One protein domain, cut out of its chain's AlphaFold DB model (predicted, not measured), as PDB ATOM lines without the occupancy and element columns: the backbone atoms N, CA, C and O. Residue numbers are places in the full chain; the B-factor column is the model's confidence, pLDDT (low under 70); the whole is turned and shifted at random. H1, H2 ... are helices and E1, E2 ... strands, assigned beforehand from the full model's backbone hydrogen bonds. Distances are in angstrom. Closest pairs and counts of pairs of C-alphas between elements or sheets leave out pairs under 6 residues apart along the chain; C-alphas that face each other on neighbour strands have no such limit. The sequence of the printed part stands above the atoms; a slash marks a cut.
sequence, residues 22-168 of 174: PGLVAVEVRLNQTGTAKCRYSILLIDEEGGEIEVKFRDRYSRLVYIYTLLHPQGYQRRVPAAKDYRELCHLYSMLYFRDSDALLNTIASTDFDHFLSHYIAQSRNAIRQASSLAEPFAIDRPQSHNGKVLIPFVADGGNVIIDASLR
ATOM      1  N   PRO A  22     136.724 193.287 130.392       57.56
ATOM      2  CA  PRO A  22     136.272 194.312 129.460       57.56
ATOM      3  C   PRO A  22     135.164 193.774 128.547       57.56
ATOM      4  O   PRO A  22     135.170 192.609 128.133       57.56
ATOM      5  N   GLY A  23     134.180 194.618 128.245       65.12
ATOM      6  CA  GLY A  23     133.103 194.276 127.324       65.12
ATOM      7  C   GLY A  23     133.622 194.025 125.906       65.12
ATOM      8  O   GLY A  23     134.685 194.501 125.509       65.12
ATOM      9  N   LEU A  24     132.862 193.274 125.112       71.06
ATOM     10  CA  LEU A  24     133.140 193.093 123.688       71.06
ATOM     11  C   LEU A  24     132.475 194.225 122.895       71.06
ATOM     12  O   LEU A  24     131.251 194.345 122.894       71.06
ATOM     13  N   VAL A  25     133.272 195.035 122.198       76.19
ATOM     14  CA  VAL A  25     132.795 196.225 121.476       76.19
ATOM     15  C   VAL A  25     132.564 195.949 120.001       76.19
ATOM     16  O   VAL A  25     131.613 196.480 119.425       76.19
ATOM     17  N   ALA A  26     133.410 195.135 119.366       83.44
ATOM     18  CA  ALA A  26     133.277 194.865 117.941       83.44
ATOM     19  C   ALA A  26     133.751 193.472 117.517       83.44
ATOM     20  O   ALA A  26     134.592 192.839 118.155       83.44
ATOM     21  N   VAL A  27     133.224 193.025 116.377       87.00
ATOM     22  CA  VAL A  27     133.734 191.872 115.627       87.00
ATOM     23  C   VAL A  27     134.269 192.372 114.295       87.00
ATOM     24  O   VAL A  27     133.529 192.959 113.505       87.00
ATOM     25  N   GLU A  28     135.542 192.119 114.018       90.75
ATOM     26  CA  GLU A  28     136.184 192.522 112.772       90.75
ATOM     27  C   GLU A  28     136.528 191.305 111.909       90.75
ATOM     28  O   GLU A  28     137.106 190.327 112.378       90.75
ATOM     29  N   VAL A  29     136.200 191.375 110.620       91.38
ATOM     30  CA  VAL A  29     136.703 190.463 109.590       91.38
ATOM     31  C   VAL A  29     137.771 191.210 108.804       91.38
ATOM     32  O   VAL A  29     137.445 192.018 107.933       91.38
ATOM     33  N   ARG A  30     139.042 190.939 109.117       91.94
ATOM     34  CA  ARG A  30     140.215 191.661 108.602       91.94
ATOM     35  C   ARG A  30     140.946 190.847 107.540       91.94
ATOM     36  O   ARG A  30     141.154 189.646 107.719       91.94
ATOM     37  N   LEU A  31     141.368 191.488 106.449       89.81
ATOM     38  CA  LEU A  31     142.223 190.864 105.439       89.81
ATOM     39  C   LEU A  31     143.630 190.593 106.003       89.81
ATOM     40  O   LEU A  31     144.308 191.482 106.518       89.81
ATOM     41  N   ASN A  32     144.096 189.359 105.847       86.38
ATOM     42  CA  ASN A  32     145.442 188.939 106.204       86.38
ATOM     43  C   ASN A  32     146.442 189.476 105.180       86.38
ATOM     44  O   ASN A  32     146.375 189.157 103.994       86.38
ATOM     45  N   GLN A  33     147.406 190.262 105.656       75.69
ATOM     46  CA  GLN A  33     148.452 190.850 104.813       75.69
ATOM     47  C   GLN A  33     149.553 189.841 104.441       75.69
ATOM     48  O   GLN A  33     150.314 190.055 103.500       75.69
ATOM     49  N   THR A  34     149.640 188.716 105.155       65.75
ATOM     50  CA  THR A  34     150.645 187.676 104.924       65.75
ATOM     51  C   THR A  34     150.140 186.638 103.916       65.75
ATOM     52  O   THR A  34     149.205 185.881 104.171       65.75
ATOM     53  N   GLY A  35     150.800 186.552 102.755       57.59
ATOM     54  CA  GLY A  35     150.438 185.645 101.651       57.59
ATOM     55  C   GLY A  35     150.570 184.139 101.939       57.59
ATOM     56  O   GLY A  35     150.341 183.323 101.053       57.59
ATOM     57  N   THR A  36     150.942 183.752 103.160       57.81
ATOM     58  CA  THR A  36     151.069 182.356 103.611       57.81
ATOM     59  C   THR A  36     149.845 181.863 104.384       57.81
ATOM     60  O   THR A  36     149.762 180.680 104.729       57.81
ATOM     61  N   ALA A  37     148.883 182.744 104.673       68.19
ATOM     62  CA  ALA A  37     147.698 182.382 105.427       68.19
ATOM     63  C   ALA A  37     146.825 181.398 104.631       68.19
ATOM     64  O   ALA A  37     146.445 181.638 103.487       68.19
ATOM     65  N   LYS A  38     146.432 180.289 105.273       79.19
ATOM     66  CA  LYS A  38     145.501 179.300 104.689       79.19
ATOM     67  C   LYS A  38     144.115 179.888 104.385       79.19
ATOM     68  O   LYS A  38     143.328 179.218 103.730       79.19
ATOM     69  N   CYS A  39     143.810 181.075 104.905       85.88
ATOM     70  CA  CYS A  39     142.577 181.832 104.728       85.88
ATOM     71  C   CYS A  39     142.939 183.308 104.555       85.88
ATOM     72  O   CYS A  39     143.767 183.820 105.311       85.88
ATOM     73  N   ARG A  40     142.292 183.997 103.614       87.75
ATOM     74  CA  ARG A  40     142.535 185.422 103.346       87.75
ATOM     75  C   ARG A  40     142.116 186.342 104.477       87.75
ATOM     76  O   ARG A  40     142.634 187.441 104.537       87.75
ATOM     77  N   TYR A  41     141.206 185.913 105.345       90.75
ATOM     78  CA  TYR A  41     140.666 186.759 106.404       90.75
ATOM     79  C   TYR A  41     140.806 186.106 107.774       90.75
ATOM     80  O   TYR A  41     140.657 184.879 107.915       90.75
ATOM     81  N   SER A  42     141.054 186.947 108.770       90.69
ATOM     82  CA  SER A  42     140.986 186.618 110.188       90.69
ATOM     83  C   SER A  42     139.784 187.305 110.825       90.69
ATOM     84  O   SER A  42     139.293 188.320 110.336       90.69
ATOM     85  N   ILE A  43     139.272 186.687 111.886       90.69
ATOM     86  CA  ILE A  43     138.161 187.220 112.672       90.69
ATOM     87  C   ILE A  43     138.740 187.645 114.007       90.69
ATOM     88  O   ILE A  43     139.360 186.824 114.684       90.69
ATOM     89  N   LEU A  44     138.543 188.907 114.354       90.62
ATOM     90  CA  LEU A  44     139.043 189.518 115.573       90.62
ATOM     91  C   LEU A  44     137.857 189.940 116.436       90.62
ATOM     92  O   LEU A  44     136.869 190.475 115.933       90.62
ATOM     93  N   LEU A  45     137.961 189.677 117.729       88.25
ATOM     94  CA  LEU A  45     137.091 190.241 118.752       88.25
ATOM     95  C   LEU A  45     137.825 191.441 119.349       88.25
ATOM     96  O   LEU A  45     138.992 191.297 119.710       88.25
ATOM     97  N   ILE A  46     137.168 192.597 119.396       85.75
ATOM     98  CA  ILE A  46     137.747 193.851 119.890       85.75
ATOM     99  C   ILE A  46     137.068 194.217 121.201       85.75
ATOM    100  O   ILE A  46     135.858 194.458 121.215       85.75
ATOM    101  N   ASP A  47     137.830 194.251 122.286       83.56
ATOM    102  CA  ASP A  47     137.322 194.632 123.603       83.56
ATOM    103  C   ASP A  47     137.255 196.162 123.804       83.56
ATOM    104  O   ASP A  47     137.662 196.951 122.946       83.56
ATOM    105  N   GLU A  48     136.690 196.586 124.935       77.06
ATOM    106  CA  GLU A  48     136.554 197.999 125.325       77.06
ATOM    107  C   GLU A  48     137.887 198.740 125.479       77.06
ATOM    108  O   GLU A  48     137.933 199.959 125.307       77.06
ATOM    109  N   GLU A  49     138.973 198.021 125.749       80.75
ATOM    110  CA  GLU A  49     140.318 198.579 125.883       80.75
ATOM    111  C   GLU A  49     141.046 198.658 124.527       80.75
ATOM    112  O   GLU A  49     142.162 199.178 124.440       80.75
ATOM    113  N   GLY A  50     140.411 198.185 123.449       78.81
ATOM    114  CA  GLY A  50     140.990 198.100 122.110       78.81
ATOM    115  C   GLY A  50     141.894 196.880 121.910       78.81
ATOM    116  O   GLY A  50     142.623 196.818 120.919       78.81
ATOM    117  N   GLY A  51     141.862 195.914 122.828       84.62
ATOM    118  CA  GLY A  51     142.528 194.629 122.695       84.62
ATOM    119  C   GLY A  51     141.923 193.804 121.564       84.62
ATOM    120  O   GLY A  51     140.706 193.682 121.429       84.62
ATOM    121  N   GLU A  52     142.789 193.228 120.728       89.19
ATOM    122  CA  GLU A  52     142.388 192.391 119.597       89.19
ATOM    123  C   GLU A  52     142.640 190.914 119.900       89.19
ATOM    124  O   GLU A  52     143.776 190.488 120.126       89.19
ATOM    125  N   ILE A  53     141.585 190.104 119.833       88.25
ATOM    126  CA  ILE A  53     141.665 188.662 120.059       88.25
ATOM    127  C   ILE A  53     141.295 187.917 118.778       88.25
ATOM    128  O   ILE A  53     140.145 187.922 118.342       88.25
ATOM    129  N   GLU A  54     142.266 187.224 118.178       89.38
ATOM    130  CA  GLU A  54     142.015 186.408 116.988       89.38
ATOM    131  C   GLU A  54     141.270 185.108 117.321       89.38
ATOM    132  O   GLU A  54     141.712 184.277 118.121       89.38
ATOM    133  N   VAL A  55     140.168 184.870 116.610       89.19
ATOM    134  CA  VAL A  55     139.371 183.652 116.731       89.19
ATOM    135  C   VAL A  55     139.984 182.516 115.911       89.19
ATOM    136  O   VAL A  55     140.021 182.534 114.676       89.19
ATOM    137  N   LYS A  56     140.392 181.445 116.598       89.50
ATOM    138  CA  LYS A  56     140.982 180.254 115.972       89.50
ATOM    139  C   LYS A  56     139.933 179.187 115.657       89.50
ATOM    140  O   LYS A  56     139.550 178.384 116.503       89.50
ATOM    141  N   PHE A  57     139.524 179.129 114.394       88.69
ATOM    142  CA  PHE A  57     138.668 178.055 113.874       88.69
ATOM    143  C   PHE A  57     139.482 176.796 113.560       88.69
ATOM    144  O   PHE A  57     140.534 176.884 112.921       88.69
ATOM    145  N   ARG A  58     138.978 175.627 113.975       86.25
ATOM    146  CA  ARG A  58     139.630 174.320 113.760       86.25
ATOM    147  C   ARG A  58     139.525 173.829 112.317       86.25
ATOM    148  O   ARG A  58     140.397 173.102 111.850       86.25
ATOM    149  N   ASP A  59     138.478 174.238 111.618       88.62
ATOM    150  CA  ASP A  59     138.175 173.839 110.251       88.62
ATOM    151  C   ASP A  59     137.736 175.049 109.408       88.62
ATOM    152  O   ASP A  59     137.565 176.170 109.894       88.62
ATOM    153  N   ARG A  60     137.616 174.828 108.098       90.12
ATOM    154  CA  ARG A  60     137.306 175.889 107.131       90.12
ATOM    155  C   ARG A  60     135.825 176.231 107.087       90.12
ATOM    156  O   ARG A  60     135.466 177.370 106.806       90.12
ATOM    157  N   TYR A  61     134.969 175.249 107.323       90.12
ATOM    158  CA  TYR A  61     133.537 175.387 107.115       90.12
ATOM    159  C   TYR A  61     132.879 176.109 108.291       90.12
ATOM    160  O   TYR A  61     132.033 176.970 108.070       90.12
ATOM    161  N   SER A  62     133.338 175.883 109.524       89.81
ATOM    162  CA  SER A  62     132.926 176.683 110.682       89.81
ATOM    163  C   SER A  62     133.312 178.157 110.526       89.81
ATOM    164  O   SER A  62     132.504 179.045 110.804       89.81
ATOM    165  N   ARG A  63     134.509 178.450 110.009       91.38
ATOM    166  CA  ARG A  63     134.905 179.831 109.695       91.38
ATOM    167  C   ARG A  63     134.034 180.431 108.591       91.38
ATOM    168  O   ARG A  63     133.531 181.537 108.759       91.38
ATOM    169  N   LEU A  64     133.836 179.696 107.493       91.25
ATOM    170  CA  LEU A  64     132.979 180.098 106.374       91.25
ATOM    171  C   LEU A  64     131.578 180.482 106.857       91.25
ATOM    172  O   LEU A  64     131.111 181.579 106.570       91.25
ATOM    173  N   VAL A  65     130.929 179.592 107.611       89.69
ATOM    174  CA  VAL A  65     129.561 179.783 108.109       89.69
ATOM    175  C   VAL A  65     129.478 180.975 109.060       89.69
ATOM    176  O   VAL A  65     128.506 181.729 109.016       89.69
ATOM    177  N   TYR A  66     130.503 181.200 109.883       90.00
ATOM    178  CA  TYR A  66     130.527 182.358 110.773       90.00
ATOM    179  C   TYR A  66     130.604 183.678 109.997       90.00
ATOM    180  O   TYR A  66     129.762 184.550 110.198       90.00
ATOM    181  N   ILE A  67     131.543 183.797 109.049       90.62
ATOM    182  CA  ILE A  67     131.671 184.986 108.187       90.62
ATOM    183  C   ILE A  67     130.398 185.196 107.364       90.62
ATOM    184  O   ILE A  67     129.911 186.318 107.257       90.62
ATOM    185  N   TYR A  68     129.820 184.118 106.831       89.12
ATOM    186  CA  TYR A  68     128.551 184.177 106.113       89.12
ATOM    187  C   TYR A  68     127.432 184.750 106.987       89.12
ATOM    188  O   TYR A  68     126.668 185.595 106.529       89.12
ATOM    189  N   THR A  69     127.368 184.359 108.261       86.94
ATOM    190  CA  THR A  69     126.367 184.892 109.193       86.94
ATOM    191  C   THR A  69     126.609 186.373 109.506       86.94
ATOM    192  O   THR A  69     125.653 187.140 109.541       86.94
ATOM    193  N   LEU A  70     127.867 186.804 109.666       88.12
ATOM    194  CA  LEU A  70     128.217 188.221 109.863       88.12
ATOM    195  C   LEU A  70     127.820 189.096 108.663       88.12
ATOM    196  O   LEU A  70     127.375 190.227 108.838       88.12
ATOM    197  N   LEU A  71     127.933 188.560 107.444       87.19
ATOM    198  CA  LEU A  71     127.500 189.228 106.211       87.19
ATOM    199  C   LEU A  71     125.972 189.362 106.088       87.19
ATOM    200  O   LEU A  71     125.492 190.127 105.251       87.19
ATOM    201  N   HIS A  72     125.214 188.678 106.949       84.31
ATOM    202  CA  HIS A  72     123.756 188.710 107.002       84.31
ATOM    203  C   HIS A  72     123.247 189.269 108.344       84.31
ATOM    204  O   HIS A  72     122.704 188.513 109.151       84.31
ATOM    205  N   PRO A  73     123.325 190.597 108.580       78.94
ATOM    206  CA  PRO A  73     122.877 191.215 109.835       78.94
ATOM    207  C   PRO A  73     121.425 190.907 110.213       78.94
ATOM    208  O   PRO A  73     121.095 190.748 111.380       78.94
ATOM    209  N   GLN A  74     120.553 190.776 109.209       79.69
ATOM    210  CA  GLN A  74     119.127 190.466 109.377       79.69
ATOM    211  C   GLN A  74     118.825 188.956 109.361       79.69
ATOM    212  O   GLN A  74     117.661 188.543 109.282       79.69
ATOM    213  N   GLY A  75     119.879 188.141 109.385       80.81
ATOM    214  CA  GLY A  75     119.866 186.697 109.229       80.81
ATOM    215  C   GLY A  75     119.603 186.211 107.808       80.81
ATOM    216  O   GLY A  75     118.960 186.884 107.000       80.81
ATOM    217  N   TYR A  76     120.066 184.998 107.523       79.31
ATOM    218  CA  TYR A  76     119.753 184.268 106.294       79.31
ATOM    219  C   TYR A  76     118.747 183.156 106.588       79.31
ATOM    220  O   TYR A  76     118.741 182.564 107.668       79.31
ATOM    221  N   GLN A  77     117.846 182.888 105.651       75.88
ATOM    222  CA  GLN A  77     116.875 181.811 105.805       75.88
ATOM    223  C   GLN A  77     117.553 180.462 105.559       75.88
ATOM    224  O   GLN A  77     118.403 180.325 104.692       75.88
ATOM    225  N   ARG A  78     117.157 179.441 106.319       69.31
ATOM    226  CA  ARG A  78     117.710 178.088 106.164       69.31
ATOM    227  C   ARG A  78     116.993 177.262 105.083       69.31
ATOM    228  O   ARG A  78     117.561 176.328 104.539       69.31
ATOM    229  N   ARG A  79     115.739 177.621 104.781       62.94
ATOM    230  CA  ARG A  79     114.823 176.903 103.875       62.94
ATOM    231  C   ARG A  79     114.461 177.721 102.625       62.94
ATOM    232  O   ARG A  79     113.294 177.793 102.251       62.94
ATOM    233  N   VAL A  80     115.437 178.385 102.014       58.84
ATOM    234  CA  VAL A  80     115.312 179.013 100.677       58.84
ATOM    235  C   VAL A  80     115.753 177.978  99.634       58.84
ATOM    236  O   VAL A  80     116.353 176.965 100.007       58.84
ATOM    237  N   PRO A  81     115.469 178.154  98.329       57.53
ATOM    238  CA  PRO A  81     115.971 177.238  97.320       57.53
ATOM    239  C   PRO A  81     117.494 177.161  97.418       57.53
ATOM    240  O   PRO A  81     118.177 178.170  97.241       57.53
ATOM    241  N   ALA A  82     118.001 175.948  97.654       58.06
ATOM    242  CA  ALA A  82     119.423 175.624  97.750       58.06
ATOM    243  C   ALA A  82     120.269 176.353  96.690       58.06
ATOM    244  O   ALA A  82     121.342 176.861  96.982       58.06
ATOM    245  N   ALA A  83     119.750 176.510  95.471       59.19
ATOM    246  CA  ALA A  83     120.443 177.179  94.375       59.19
ATOM    247  C   ALA A  83     120.964 178.602  94.686       59.19
ATOM    248  O   ALA A  83     122.011 178.974  94.154       59.19
ATOM    249  N   LYS A  84     120.268 179.398  95.516       63.31
ATOM    250  CA  LYS A  84     120.696 180.772  95.836       63.31
ATOM    251  C   LYS A  84     121.765 180.792  96.933       63.31
ATOM    252  O   LYS A  84     122.863 181.284  96.691       63.31
ATOM    253  N   ASP A  85     121.484 180.180  98.084       66.19
ATOM    254  CA  ASP A  85     122.414 180.166  99.224       66.19
ATOM    255  C   ASP A  85     123.696 179.381  98.922       66.19
ATOM    256  O   ASP A  85     124.782 179.767  99.355       66.19
ATOM    257  N   TYR A  86     123.615 178.309  98.125       72.81
ATOM    258  CA  TYR A  86     124.810 177.578  97.708       72.81
ATOM    259  C   TYR A  86     125.729 178.453  96.867       72.81
ATOM    260  O   TYR A  86     126.938 178.386  97.046       72.81
ATOM    261  N   ARG A  87     125.188 179.287  95.969       78.75
ATOM    262  CA  ARG A  87     126.010 180.164  95.128       78.75
ATOM    263  C   ARG A  87     126.750 181.195  95.972       78.75
ATOM    264  O   ARG A  87     127.944 181.390  95.764       78.75
ATOM    265  N   GLU A  88     126.064 181.815  96.929       82.56
ATOM    266  CA  GLU A  88     126.670 182.802  97.828       82.56
ATOM    267  C   GLU A  88     127.732 182.162  98.735       82.56
ATOM    268  O   GLU A  88     128.850 182.674  98.829       82.56
ATOM    269  N   LEU A  89     127.443 180.995  99.324       84.69
ATOM    270  CA  LEU A  89     128.405 180.239 100.134       84.69
ATOM    271  C   LEU A  89     129.609 179.748  99.323       84.69
ATOM    272  O   LEU A  89     130.737 179.811  99.811       84.69
ATOM    273  N   CYS A  90     129.398 179.281  98.090       85.75
ATOM    274  CA  CYS A  90     130.473 178.852  97.195       85.75
ATOM    275  C   CYS A  90     131.359 180.028  96.793       85.75
ATOM    276  O   CYS A  90     132.583 179.933  96.886       85.75
ATOM    277  N   HIS A  91     130.753 181.158  96.424       86.50
ATOM    278  CA  HIS A  91     131.486 182.376  96.111       86.50
ATOM    279  C   HIS A  91     132.327 182.840  97.304       86.50
ATOM    280  O   HIS A  91     133.530 183.073  97.163       86.50
ATOM    281  N   LEU A  92     131.729 182.887  98.499       89.31
ATOM    282  CA  LEU A  92     132.441 183.223  99.726       89.31
ATOM    283  C   LEU A  92     133.584 182.236 100.002       89.31
ATOM    284  O   LEU A  92     134.692 182.664 100.311       89.31
ATOM    285  N   TYR A  93     133.369 180.929  99.837       89.94
ATOM    286  CA  TYR A  93     134.416 179.922 100.021       89.94
ATOM    287  C   TYR A  93     135.616 180.155  99.102       89.94
ATOM    288  O   TYR A  93     136.760 180.162  99.570       89.94
ATOM    289  N   SER A  94     135.372 180.404  97.816       87.69
ATOM    290  CA  SER A  94     136.435 180.696  96.856       87.69
ATOM    291  C   SER A  94     137.172 181.991  97.190       87.69
ATOM    292  O   SER A  94     138.404 182.019  97.122       87.69
ATOM    293  N   MET A  95     136.457 183.028  97.643       87.19
ATOM    294  CA  MET A  95     137.075 184.268  98.120       87.19
ATOM    295  C   MET A  95     137.957 184.047  99.351       87.19
ATOM    296  O   MET A  95     139.049 184.607  99.416       87.19
ATOM    297  N   LEU A  96     137.517 183.241 100.322       88.81
ATOM    298  CA  LEU A  96     138.251 183.016 101.570       88.81
ATOM    299  C   LEU A  96     139.499 182.142 101.379       88.81
ATOM    300  O   LEU A  96     140.513 182.387 102.036       88.81
ATOM    301  N   TYR A  97     139.433 181.123 100.516       87.00
ATOM    302  CA  TYR A  97     140.413 180.028 100.496       87.00
ATOM    303  C   TYR A  97     141.211 179.872  99.199       87.00
ATOM    304  O   TYR A  97     142.043 178.966  99.141       87.00
ATOM    305  N   PHE A  98     140.982 180.707  98.176       76.25
ATOM    306  CA  PHE A  98     141.584 180.553  96.839       76.25
ATOM    307  C   PHE A  98     141.400 179.141  96.261       76.25
ATOM    308  O   PHE A  98     142.311 178.557  95.675       76.25
ATOM    309  N   ARG A  99     140.235 178.541  96.505       76.94
ATOM    310  CA  ARG A  99     139.922 177.168  96.108       76.94
ATOM    311  C   ARG A  99     138.618 177.122  95.343       76.94
ATOM    312  O   ARG A  99     137.717 177.922  95.596       76.94
ATOM    313  N   ASP A 100     138.527 176.136  94.463       75.50
ATOM    314  CA  ASP A 100     137.253 175.770  93.868       75.50
ATOM    315  C   ASP A 100     136.274 175.313  94.962       75.50
ATOM    316  O   ASP A 100     136.652 174.634  95.928       75.50
ATOM    317  N   SER A 101     135.022 175.726  94.817       81.00
ATOM    318  CA  SER A 101     133.909 175.361  95.678       81.00
ATOM    319  C   SER A 101     133.437 173.917  95.500       81.00
ATOM    320  O   SER A 101     132.668 173.449  96.334       81.00
ATOM    321  N   ASP A 102     133.921 173.176  94.501       78.06
ATOM    322  CA  ASP A 102     133.566 171.763  94.291       78.06
ATOM    323  C   ASP A 102     133.717 170.901  95.556       78.06
ATOM    324  O   ASP A 102     132.864 170.074  95.877       78.06
ATOM    325  N   ALA A 103     134.772 171.131  96.343       74.75
ATOM    326  CA  ALA A 103     134.974 170.421  97.608       74.75
ATOM    327  C   ALA A 103     133.890 170.749  98.653       74.75
ATOM    328  O   ALA A 103     133.469 169.868  99.409       74.75
ATOM    329  N   LEU A 104     133.420 171.999  98.690       82.38
ATOM    330  CA  LEU A 104     132.311 172.424  99.544       82.38
ATOM    331  C   LEU A 104     131.003 171.777  99.073       82.38
ATOM    332  O   LEU A 104     130.302 171.187  99.890       82.38
ATOM    333  N   LEU A 105     130.714 171.820  97.770       81.38
ATOM    334  CA  LEU A 105     129.519 171.215  97.174       81.38
ATOM    335  C   LEU A 105     129.428 169.714  97.473       81.38
ATOM    336  O   LEU A 105     128.396 169.248  97.948       81.38
ATOM    337  N   ASN A 106     130.526 168.977  97.293       79.12
ATOM    338  CA  ASN A 106     130.602 167.550  97.619       79.12
ATOM    339  C   ASN A 106     130.387 167.277  99.118       79.12
ATOM    340  O   ASN A 106     129.735 166.303  99.501       79.12
ATOM    341  N   THR A 107     130.912 168.149  99.983       79.38
ATOM    342  CA  THR A 107     130.722 168.029 101.436       79.38
ATOM    343  C   THR A 107     129.253 168.227 101.801       79.38
ATOM    344  O   THR A 107     128.685 167.426 102.537       79.38
ATOM    345  N   ILE A 108     128.614 169.250 101.238       79.75
ATOM    346  CA  ILE A 108     127.207 169.543 101.493       79.75
ATOM    347  C   ILE A 108     126.304 168.417 100.962       79.75
ATOM    348  O   ILE A 108     125.431 167.933 101.681       79.75
ATOM    349  N   ALA A 109     126.535 167.964  99.726       77.19
ATOM    350  CA  ALA A 109     125.738 166.917  99.089       77.19
ATOM    351  C   ALA A 109     125.768 165.590  99.863       77.19
ATOM    352  O   ALA A 109     124.791 164.847  99.845       77.19
ATOM    353  N   SER A 110     126.869 165.296 100.563       71.06
ATOM    354  CA  SER A 110     127.029 164.049 101.318       71.06
ATOM    355  C   SER A 110     126.398 164.056 102.715       71.06
ATOM    356  O   SER A 110     126.233 162.985 103.294       71.06
ATOM    357  N   THR A 111     126.038 165.220 103.267       64.88
ATOM    358  CA  THR A 111     125.533 165.325 104.651       64.88
ATOM    359  C   THR A 111     124.127 165.893 104.791       64.88
ATOM    360  O   THR A 111     123.623 165.862 105.906       64.88
ATOM    361  N   ASP A 112     123.470 166.319 103.707       75.81
ATOM    362  CA  ASP A 112     122.297 167.212 103.725       75.81
ATOM    363  C   ASP A 112     122.667 168.629 104.218       75.81
ATOM    364  O   ASP A 112     123.382 168.823 105.205       75.81
ATOM    365  N   PHE A 113     122.198 169.653 103.501       76.25
ATOM    366  CA  PHE A 113     122.566 171.056 103.725       76.25
ATOM    367  C   PHE A 113     122.174 171.547 105.110       76.25
ATOM    368  O   PHE A 113     122.925 172.278 105.762       76.25
ATOM    369  N   ASP A 114     121.011 171.107 105.583       77.38
ATOM    370  CA  ASP A 114     120.552 171.439 106.917       77.38
ATOM    371  C   ASP A 114     121.514 170.879 107.963       77.38
ATOM    372  O   ASP A 114     121.944 171.604 108.866       77.38
ATOM    373  N   HIS A 115     121.889 169.611 107.850       80.50
ATOM    374  CA  HIS A 115     122.828 169.009 108.785       80.50
ATOM    375  C   HIS A 115     124.197 169.701 108.737       80.50
ATOM    376  O   HIS A 115     124.737 170.039 109.792       80.50
ATOM    377  N   PHE A 116     124.706 169.991 107.533       84.12
ATOM    378  CA  PHE A 116     125.942 170.743 107.311       84.12
ATOM    379  C   PHE A 116     125.926 172.080 108.065       84.12
ATOM    380  O   PHE A 116     126.801 172.340 108.895       84.12
ATOM    381  N   LEU A 117     124.903 172.914 107.842       83.06
ATOM    382  CA  LEU A 117     124.799 174.221 108.494       83.06
ATOM    383  C   LEU A 117     124.686 174.089 110.013       83.06
ATOM    384  O   LEU A 117     125.407 174.772 110.735       83.06
ATOM    385  N   SER A 118     123.824 173.199 110.515       82.38
ATOM    386  CA  SER A 118     123.686 172.963 111.960       82.38
ATOM    387  C   SER A 118     125.018 172.576 112.607       82.38
ATOM    388  O   SER A 118     125.372 173.105 113.665       82.38
ATOM    389  N   HIS A 119     125.750 171.656 111.978       86.81
ATOM    390  CA  HIS A 119     127.020 171.151 112.479       86.81
ATOM    391  C   HIS A 119     128.075 172.259 112.549       86.81
ATOM    392  O   HIS A 119     128.676 172.483 113.603       86.81
ATOM    393  N   TYR A 120     128.262 172.993 111.452       88.12
ATOM    394  CA  TYR A 120     129.299 174.016 111.385       88.12
ATOM    395  C   TYR A 120     128.950 175.272 112.173       88.12
ATOM    396  O   TYR A 120     129.857 175.831 112.780       88.12
ATOM    397  N   ILE A 121     127.665 175.637 112.304       86.12
ATOM    398  CA  ILE A 121     127.228 176.655 113.273       86.12
ATOM    399  C   ILE A 121     127.729 176.277 114.665       86.12
ATOM    400  O   ILE A 121     128.396 177.086 115.305       86.12
ATOM    401  N   ALA A 122     127.457 175.052 115.133       84.19
ATOM    402  CA  ALA A 122     127.859 174.614 116.469       84.19
ATOM    403  C   ALA A 122     129.384 174.670 116.673       84.19
ATOM    404  O   ALA A 122     129.855 175.057 117.746       84.19
ATOM    405  N   GLN A 123     130.163 174.339 115.642       87.94
ATOM    406  CA  GLN A 123     131.620 174.463 115.679       87.94
ATOM    407  C   GLN A 123     132.091 175.921 115.719       87.94
ATOM    408  O   GLN A 123     132.992 176.231 116.501       87.94
ATOM    409  N   SER A 124     131.459 176.826 114.964       87.12
ATOM    410  CA  SER A 124     131.751 178.264 115.029       87.12
ATOM    411  C   SER A 124     131.519 178.810 116.434       87.12
ATOM    412  O   SER A 124     132.380 179.510 116.961       87.12
ATOM    413  N   ARG A 125     130.407 178.425 117.082       82.81
ATOM    414  CA  ARG A 125     130.106 178.829 118.470       82.81
ATOM    415  C   ARG A 125     131.230 178.440 119.422       82.81
ATOM    416  O   ARG A 125     131.676 179.240 120.239       82.81
ATOM    417  N   ASN A 126     131.712 177.206 119.293       84.44
ATOM    418  CA  ASN A 126     132.799 176.703 120.124       84.44
ATOM    419  C   ASN A 126     134.102 177.479 119.918       84.44
ATOM    420  O   ASN A 126     134.798 177.724 120.899       84.44
ATOM    421  N   ALA A 127     134.423 177.869 118.682       85.62
ATOM    422  CA  ALA A 127     135.616 178.656 118.386       85.62
ATOM    423  C   ALA A 127     135.545 180.059 119.012       85.62
ATOM    424  O   ALA A 127     136.494 180.481 119.666       85.62
ATOM    425  N   ILE A 128     134.405 180.746 118.879       83.25
ATOM    426  CA  ILE A 128     134.196 182.086 119.455       83.25
ATOM    427  C   ILE A 128     134.277 182.047 120.980       83.25
ATOM    428  O   ILE A 128     135.004 182.832 121.583       83.25
ATOM    429  N   ARG A 129     133.614 181.068 121.602       79.19
ATOM    430  CA  ARG A 129     133.658 180.864 123.055       79.19
ATOM    431  C   ARG A 129     135.063 180.556 123.583       79.19
ATOM    432  O   ARG A 129     135.355 180.856 124.727       79.19
ATOM    433  N   GLN A 130     135.920 179.919 122.785       81.06
ATOM    434  CA  GLN A 130     137.312 179.662 123.174       81.06
ATOM    435  C   GLN A 130     138.201 180.900 123.036       81.06
ATOM    436  O   GLN A 130     139.211 180.984 123.726       81.06
ATOM    437  N   ALA A 131     137.855 181.820 122.136       77.56
ATOM    438  CA  ALA A 131     138.595 183.059 121.938       77.56
ATOM    439  C   ALA A 131     138.248 184.102 123.009       77.56
ATOM    440  O   ALA A 131     139.135 184.776 123.513       77.56
ATOM    441  N   SER A 132     136.976 184.202 123.395       66.75
ATOM    442  CA  SER A 132     136.520 185.169 124.389       66.75
ATOM    443  C   SER A 132     136.414 184.538 125.775       66.75
ATOM    444  O   SER A 132     135.488 183.771 126.033       66.75
ATOM    445  N   SER A 133     137.310 184.907 126.693       59.88
ATOM    446  CA  SER A 133     137.042 184.787 128.133       59.88
ATOM    447  C   SER A 133     136.094 185.885 128.638       59.88
ATOM    448  O   SER A 133     135.674 185.814 129.784       59.88
ATOM    449  N   LEU A 134     135.762 186.880 127.801       56.47
ATOM    450  CA  LEU A 134     134.947 188.049 128.148       56.47
ATOM    451  C   LEU A 134     133.522 187.621 128.539       56.47
ATOM    452  O   LEU A 134     132.881 186.819 127.849       56.47
ATOM    453  N   ALA A 135     133.055 188.146 129.669       45.50
ATOM    454  CA  ALA A 135     131.973 187.611 130.491       45.50
ATOM    455  C   ALA A 135     130.536 187.944 130.030       45.50
ATOM    456  O   ALA A 135     129.625 187.991 130.854       45.50
ATOM    457  N   GLU A 136     130.270 188.095 128.729       49.62
ATOM    458  CA  GLU A 136     128.886 188.162 128.222       49.62
ATOM    459  C   GLU A 136     128.606 187.066 127.169       49.62
ATOM    460  O   GLU A 136     128.839 187.252 125.972       49.62
ATOM    461  N   PRO A 137     128.091 185.881 127.570       51.97
ATOM    462  CA  PRO A 137     128.159 184.685 126.728       51.97
ATOM    463  C   PRO A 137     126.905 184.437 125.867       51.97
ATOM    464  O   PRO A 137     126.486 183.282 125.727       51.97
ATOM    465  N   PHE A 138     126.260 185.474 125.311       51.03
ATOM    466  CA  PHE A 138     125.007 185.258 124.559       51.03
ATOM    467  C   PHE A 138     124.836 186.000 123.224       51.03
ATOM    468  O   PHE A 138     124.033 185.535 122.407       51.03
ATOM    469  N   ALA A 139     125.539 187.111 122.969       56.44
ATOM    470  CA  ALA A 139     125.219 187.959 121.815       56.44
ATOM    471  C   ALA A 139     126.022 187.612 120.539       56.44
ATOM    472  O   ALA A 139     125.449 187.590 119.449       56.44
ATOM    473  N   ILE A 140     127.321 187.299 120.646       55.91
ATOM    474  CA  ILE A 140     128.235 187.105 119.488       55.91
ATOM    475  C   ILE A 140     128.552 185.626 119.211       55.91
ATOM    476  O   ILE A 140     128.891 185.237 118.088       55.91
ATOM    477  N   ASP A 141     128.412 184.781 120.231       56.28
ATOM    478  CA  ASP A 141     128.785 183.367 120.226       56.28
ATOM    479  C   ASP A 141     127.748 182.462 119.553       56.28
ATOM    480  O   ASP A 141     128.017 181.283 119.329       56.28
ATOM    481  N   ARG A 142     126.554 182.969 119.223       62.69
ATOM    482  CA  ARG A 142     125.434 182.134 118.775       62.69
ATOM    483  C   ARG A 142     124.787 182.670 117.509       62.69
ATOM    484  O   ARG A 142     123.867 183.469 117.603       62.69
ATOM    485  N   PRO A 143     125.105 182.108 116.334       61.28
ATOM    486  CA  PRO A 143     124.147 182.091 115.242       61.28
ATOM    487  C   PRO A 143     122.882 181.363 115.734       61.28
ATOM    488  O   PRO A 143     122.917 180.144 115.895       61.28
ATOM    489  N   GLN A 144     121.803 182.061 116.085       64.81
ATOM    490  CA  GLN A 144     120.542 181.479 116.549       64.81
ATOM    491  C   GLN A 144     119.554 181.366 115.396       64.81
ATOM    492  O   GLN A 144     119.484 182.242 114.537       64.81
ATOM    493  N   SER A 145     118.770 180.287 115.390       61.72
ATOM    494  CA  SER A 145     117.613 180.189 114.507       61.72
ATOM    495  C   SER A 145     116.437 180.932 115.143       61.72
ATOM    496  O   SER A 145     115.849 180.431 116.096       61.72
ATOM    497  N   HIS A 146     116.094 182.109 114.624       63.06
ATOM    498  CA  HIS A 146     114.941 182.905 115.045       63.06
ATOM    499  C   HIS A 146     114.026 183.160 113.840       63.06
ATOM    500  O   HIS A 146     114.489 183.588 112.784       63.06
ATOM    501  N   ASN A 147     112.730 182.850 113.961       64.00
ATOM    502  CA  ASN A 147     111.738 182.999 112.882       64.00
ATOM    503  C   ASN A 147     112.178 182.396 111.526       64.00
ATOM    504  O   ASN A 147     111.974 182.986 110.467       64.00
ATOM    505  N   GLY A 148     112.825 181.225 111.555       67.75
ATOM    506  CA  GLY A 148     113.311 180.533 110.350       67.75
ATOM    507  C   GLY A 148     114.592 181.111 109.728       67.75
ATOM    508  O   GLY A 148     115.039 180.610 108.692       67.75
ATOM    509  N   LYS A 149     115.201 182.124 110.355       76.69
ATOM    510  CA  LYS A 149     116.475 182.725 109.949       76.69
ATOM    511  C   LYS A 149     117.588 182.387 110.925       76.69
ATOM    512  O   LYS A 149     117.340 182.291 112.119       76.69
ATOM    513  N   VAL A 150     118.808 182.240 110.430       80.19
ATOM    514  CA  VAL A 150     120.025 182.143 111.239       80.19
ATOM    515  C   VAL A 150     120.664 183.526 111.311       80.19
ATOM    516  O   VAL A 150     120.979 184.095 110.271       80.19
ATOM    517  N   LEU A 151     120.847 184.062 112.518       81.44
ATOM    518  CA  LEU A 151     121.474 185.368 112.769       81.44
ATOM    519  C   LEU A 151     122.344 185.336 114.021       81.44
ATOM    520  O   LEU A 151     122.114 184.510 114.899       81.44
ATOM    521  N   ILE A 152     123.314 186.240 114.125       81.12
ATOM    522  CA  ILE A 152     124.044 186.496 115.374       81.12
ATOM    523  C   ILE A 152     123.316 187.644 116.097       81.12
ATOM    524  O   ILE A 152     123.254 188.729 115.518       81.12
ATOM    525  N   PRO A 153     122.762 187.439 117.312       75.31
ATOM    526  CA  PRO A 153     121.974 188.449 118.026       75.31
ATOM    527  C   PRO A 153     122.666 189.804 118.141       75.31
ATOM    528  O   PRO A 153     122.081 190.805 117.759       75.31
ATOM    529  N   PHE A 154     123.950 189.827 118.506       76.94
ATOM    530  CA  PHE A 154     124.745 191.056 118.564       76.94
ATOM    531  C   PHE A 154     124.681 191.863 117.272       76.94
ATOM    532  O   PHE A 154     124.543 193.076 117.307       76.94
ATOM    533  N   VAL A 155     124.755 191.195 116.122       78.38
ATOM    534  CA  VAL A 155     124.719 191.867 114.822       78.38
ATOM    535  C   VAL A 155     123.308 192.361 114.502       78.38
ATOM    536  O   VAL A 155     123.149 193.456 113.965       78.38
ATOM    537  N   ALA A 156     122.284 191.573 114.839       76.88
ATOM    538  CA  ALA A 156     120.886 191.956 114.644       76.88
ATOM    539  C   ALA A 156     120.481 193.154 115.521       76.88
ATOM    540  O   ALA A 156     119.713 194.001 115.067       76.88
ATOM    541  N   ASP A 157     121.057 193.258 116.720       75.50
ATOM    542  CA  ASP A 157     120.828 194.338 117.682       75.50
ATOM    543  C   ASP A 157     121.658 195.604 117.376       75.50
ATOM    544  O   ASP A 157     121.613 196.580 118.124       75.50
ATOM    545  N   GLY A 158     122.396 195.625 116.258       72.38
ATOM    546  CA  GLY A 158     123.180 196.784 115.817       72.38
ATOM    547  C   GLY A 158     124.595 196.857 116.394       72.38
ATOM    548  O   GLY A 158     125.222 197.914 116.342       72.38
ATOM    549  N   GLY A 159     125.108 195.748 116.924       78.12
ATOM    550  CA  GLY A 159     126.489 195.616 117.364       78.12
ATOM    551  C   GLY A 159     127.490 195.920 116.249       78.12
ATOM    552  O   GLY A 159     127.224 195.731 115.058       78.12
ATOM    553  N   ASN A 160     128.663 196.414 116.638       84.75
ATOM    554  CA  ASN A 160     129.654 196.898 115.689       84.75
ATOM    555  C   ASN A 160     130.340 195.729 114.962       84.75
ATOM    556  O   ASN A 160     131.138 194.991 115.543       84.75
ATOM    557  N   VAL A 161     130.029 195.558 113.675       86.44
ATOM    558  CA  VAL A 161     130.686 194.579 112.801       86.44
ATOM    559  C   VAL A 161     131.474 195.304 111.725       86.44
ATOM    560  O   VAL A 161     130.915 195.968 110.849       86.44
ATOM    561  N   ILE A 162     132.790 195.128 111.755       88.62
ATOM    562  CA  ILE A 162     133.713 195.752 110.814       88.62
ATOM    563  C   ILE A 162     134.093 194.701 109.774       88.62
ATOM    564  O   ILE A 162     134.855 193.780 110.041       88.62
ATOM    565  N   ILE A 163     133.533 194.814 108.571       88.50
ATOM    566  CA  ILE A 163     133.850 193.909 107.458       88.50
ATOM    567  C   ILE A 163     134.780 194.623 106.485       88.50
ATOM    568  O   ILE A 163     134.413 195.695 105.976       88.50
ATOM    569  N   ASP A 164     135.930 194.003 106.206       88.62
ATOM    570  CA  ASP A 164     136.865 194.433 105.168       88.62
ATOM    571  C   ASP A 164     136.137 194.717 103.846       88.62
ATOM    572  O   ASP A 164     135.278 193.950 103.397       88.62
ATOM    573  N   ALA A 165     136.474 195.843 103.216       82.75
ATOM    574  CA  ALA A 165     135.787 196.326 102.024       82.75
ATOM    575  C   ALA A 165     135.832 195.327 100.859       82.75
ATOM    576  O   ALA A 165     134.867 195.234 100.105       82.75
ATOM    577  N   SER A 166     136.906 194.545 100.734       82.62
ATOM    578  CA  SER A 166     137.056 193.552  99.666       82.62
ATOM    579  C   SER A 166     136.145 192.329  99.823       82.62
ATOM    580  O   SER A 166     135.900 191.623  98.847       82.62
ATOM    581  N   LEU A 167     135.599 192.106 101.023       80.81
ATOM    582  CA  LEU A 167     134.626 191.049 101.306       80.81
ATOM    583  C   LEU A 167     133.171 191.539 101.179       80.81
ATOM    584  O   LEU A 167     132.239 190.731 101.178       80.81
ATOM    585  N   ARG A 168     132.948 192.857 101.070       67.94
ATOM    586  CA  ARG A 168     131.616 193.427 100.848       67.94
ATOM    587  C   ARG A 168     131.204 193.139  99.409       67.94
ATOM    588  O   ARG A 168     131.548 193.871  98.489       67.94
TER     589      ARG A 168
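What this domain is: This is residues 22 to 168 of the 174 residues of an uncharacterized protein of Prevotella sp. tf2-5 (UniProt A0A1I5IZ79). A twisted sheet of four strands is covered on one face by H1, which lies at the core of the domain between two longer helices that cross it, H2 and H4. H3 joins these two at the end away from the sheet, and the small hairpin E4 and E5 sits at the rim, near the end of H1. The printed part has 147 residues, in the order E1 E2 E3 H1 H2 H3 H4 E4 E5 H5 E6, and the class is mixed, helices and strands. The large sheet is mixed, in the order E3, E2, E1, E6; E4 and E5 make an antiparallel sheet of their own. The whole is compact, with a radius of gyration of the C-alphas of 14.7 A, and spans 43 by 40 by 25 A.

How they stand to each other: E1, residues 24 to 31, E2, residues 41 to 47, and E3, residues 52 to 54, form a meander, each strand the antiparallel neighbour of the one before. N 28 and O 44 are 2.9 A apart, and N 53 and O 45 2.9 A. E6, residues 160 to 163, is parallel to E1, with N 29 and O 162 at 2.8 A. H1, residues 60 to 70, is on the sheet at a height of 10.3 A, over E2 and only just over E1, on which 3 of its C-alphas fall. H4, residues 113 to 131, touches H1 with residues 117 to 124 alone, about perpendicular at 86 degrees; the closest C-alphas, of Ser 62 and Tyr 120, are 4.6 A apart. H2, residues 82 to 97, touches H1 with residues 89 to 96 alone, closest at the C-alphas of Leu 64 and Tyr 93, 6.5 A. H3, residues 102 to 111, touches H2, with the C-alphas of Cys 90 and Leu 104 7.1 A apart, at a steep tilt of 50 degrees, opposite ways. E4, residues 144 to 146, and E5, residues 149 to 151, form a hairpin with N 146 and O 149 at 2.8 A. H5, residues 153 to 156, only grazes the large sheet, with residues 154 to 155. Every O i to N i+4 pair is within hydrogen-bond range in H1 and H4, with 11 of 12 in H2 and 5 of 6 in H3; H5 is too short for such a pair.

Where its parts are: E1 begins at C-alpha 24, (133.140, 193.093, 123.688), and is 20.5 A long; E2 is 19.2 A. H4 is 27.1 A, H2 21.6 A and H1 15.6 A. E6 ends at C-alpha 163, (133.850, 193.909, 107.458).

The domain as a whole: The C-alphas farthest apart, of Glu 49 and Ser 110, are 44.4 A apart. The printed part has no cut. The links H1 to H2 and H4 to E4 are long. Mean pLDDT of the printed part is 78.4; residues 78 to 85 and 132 to 148 are among those under 70.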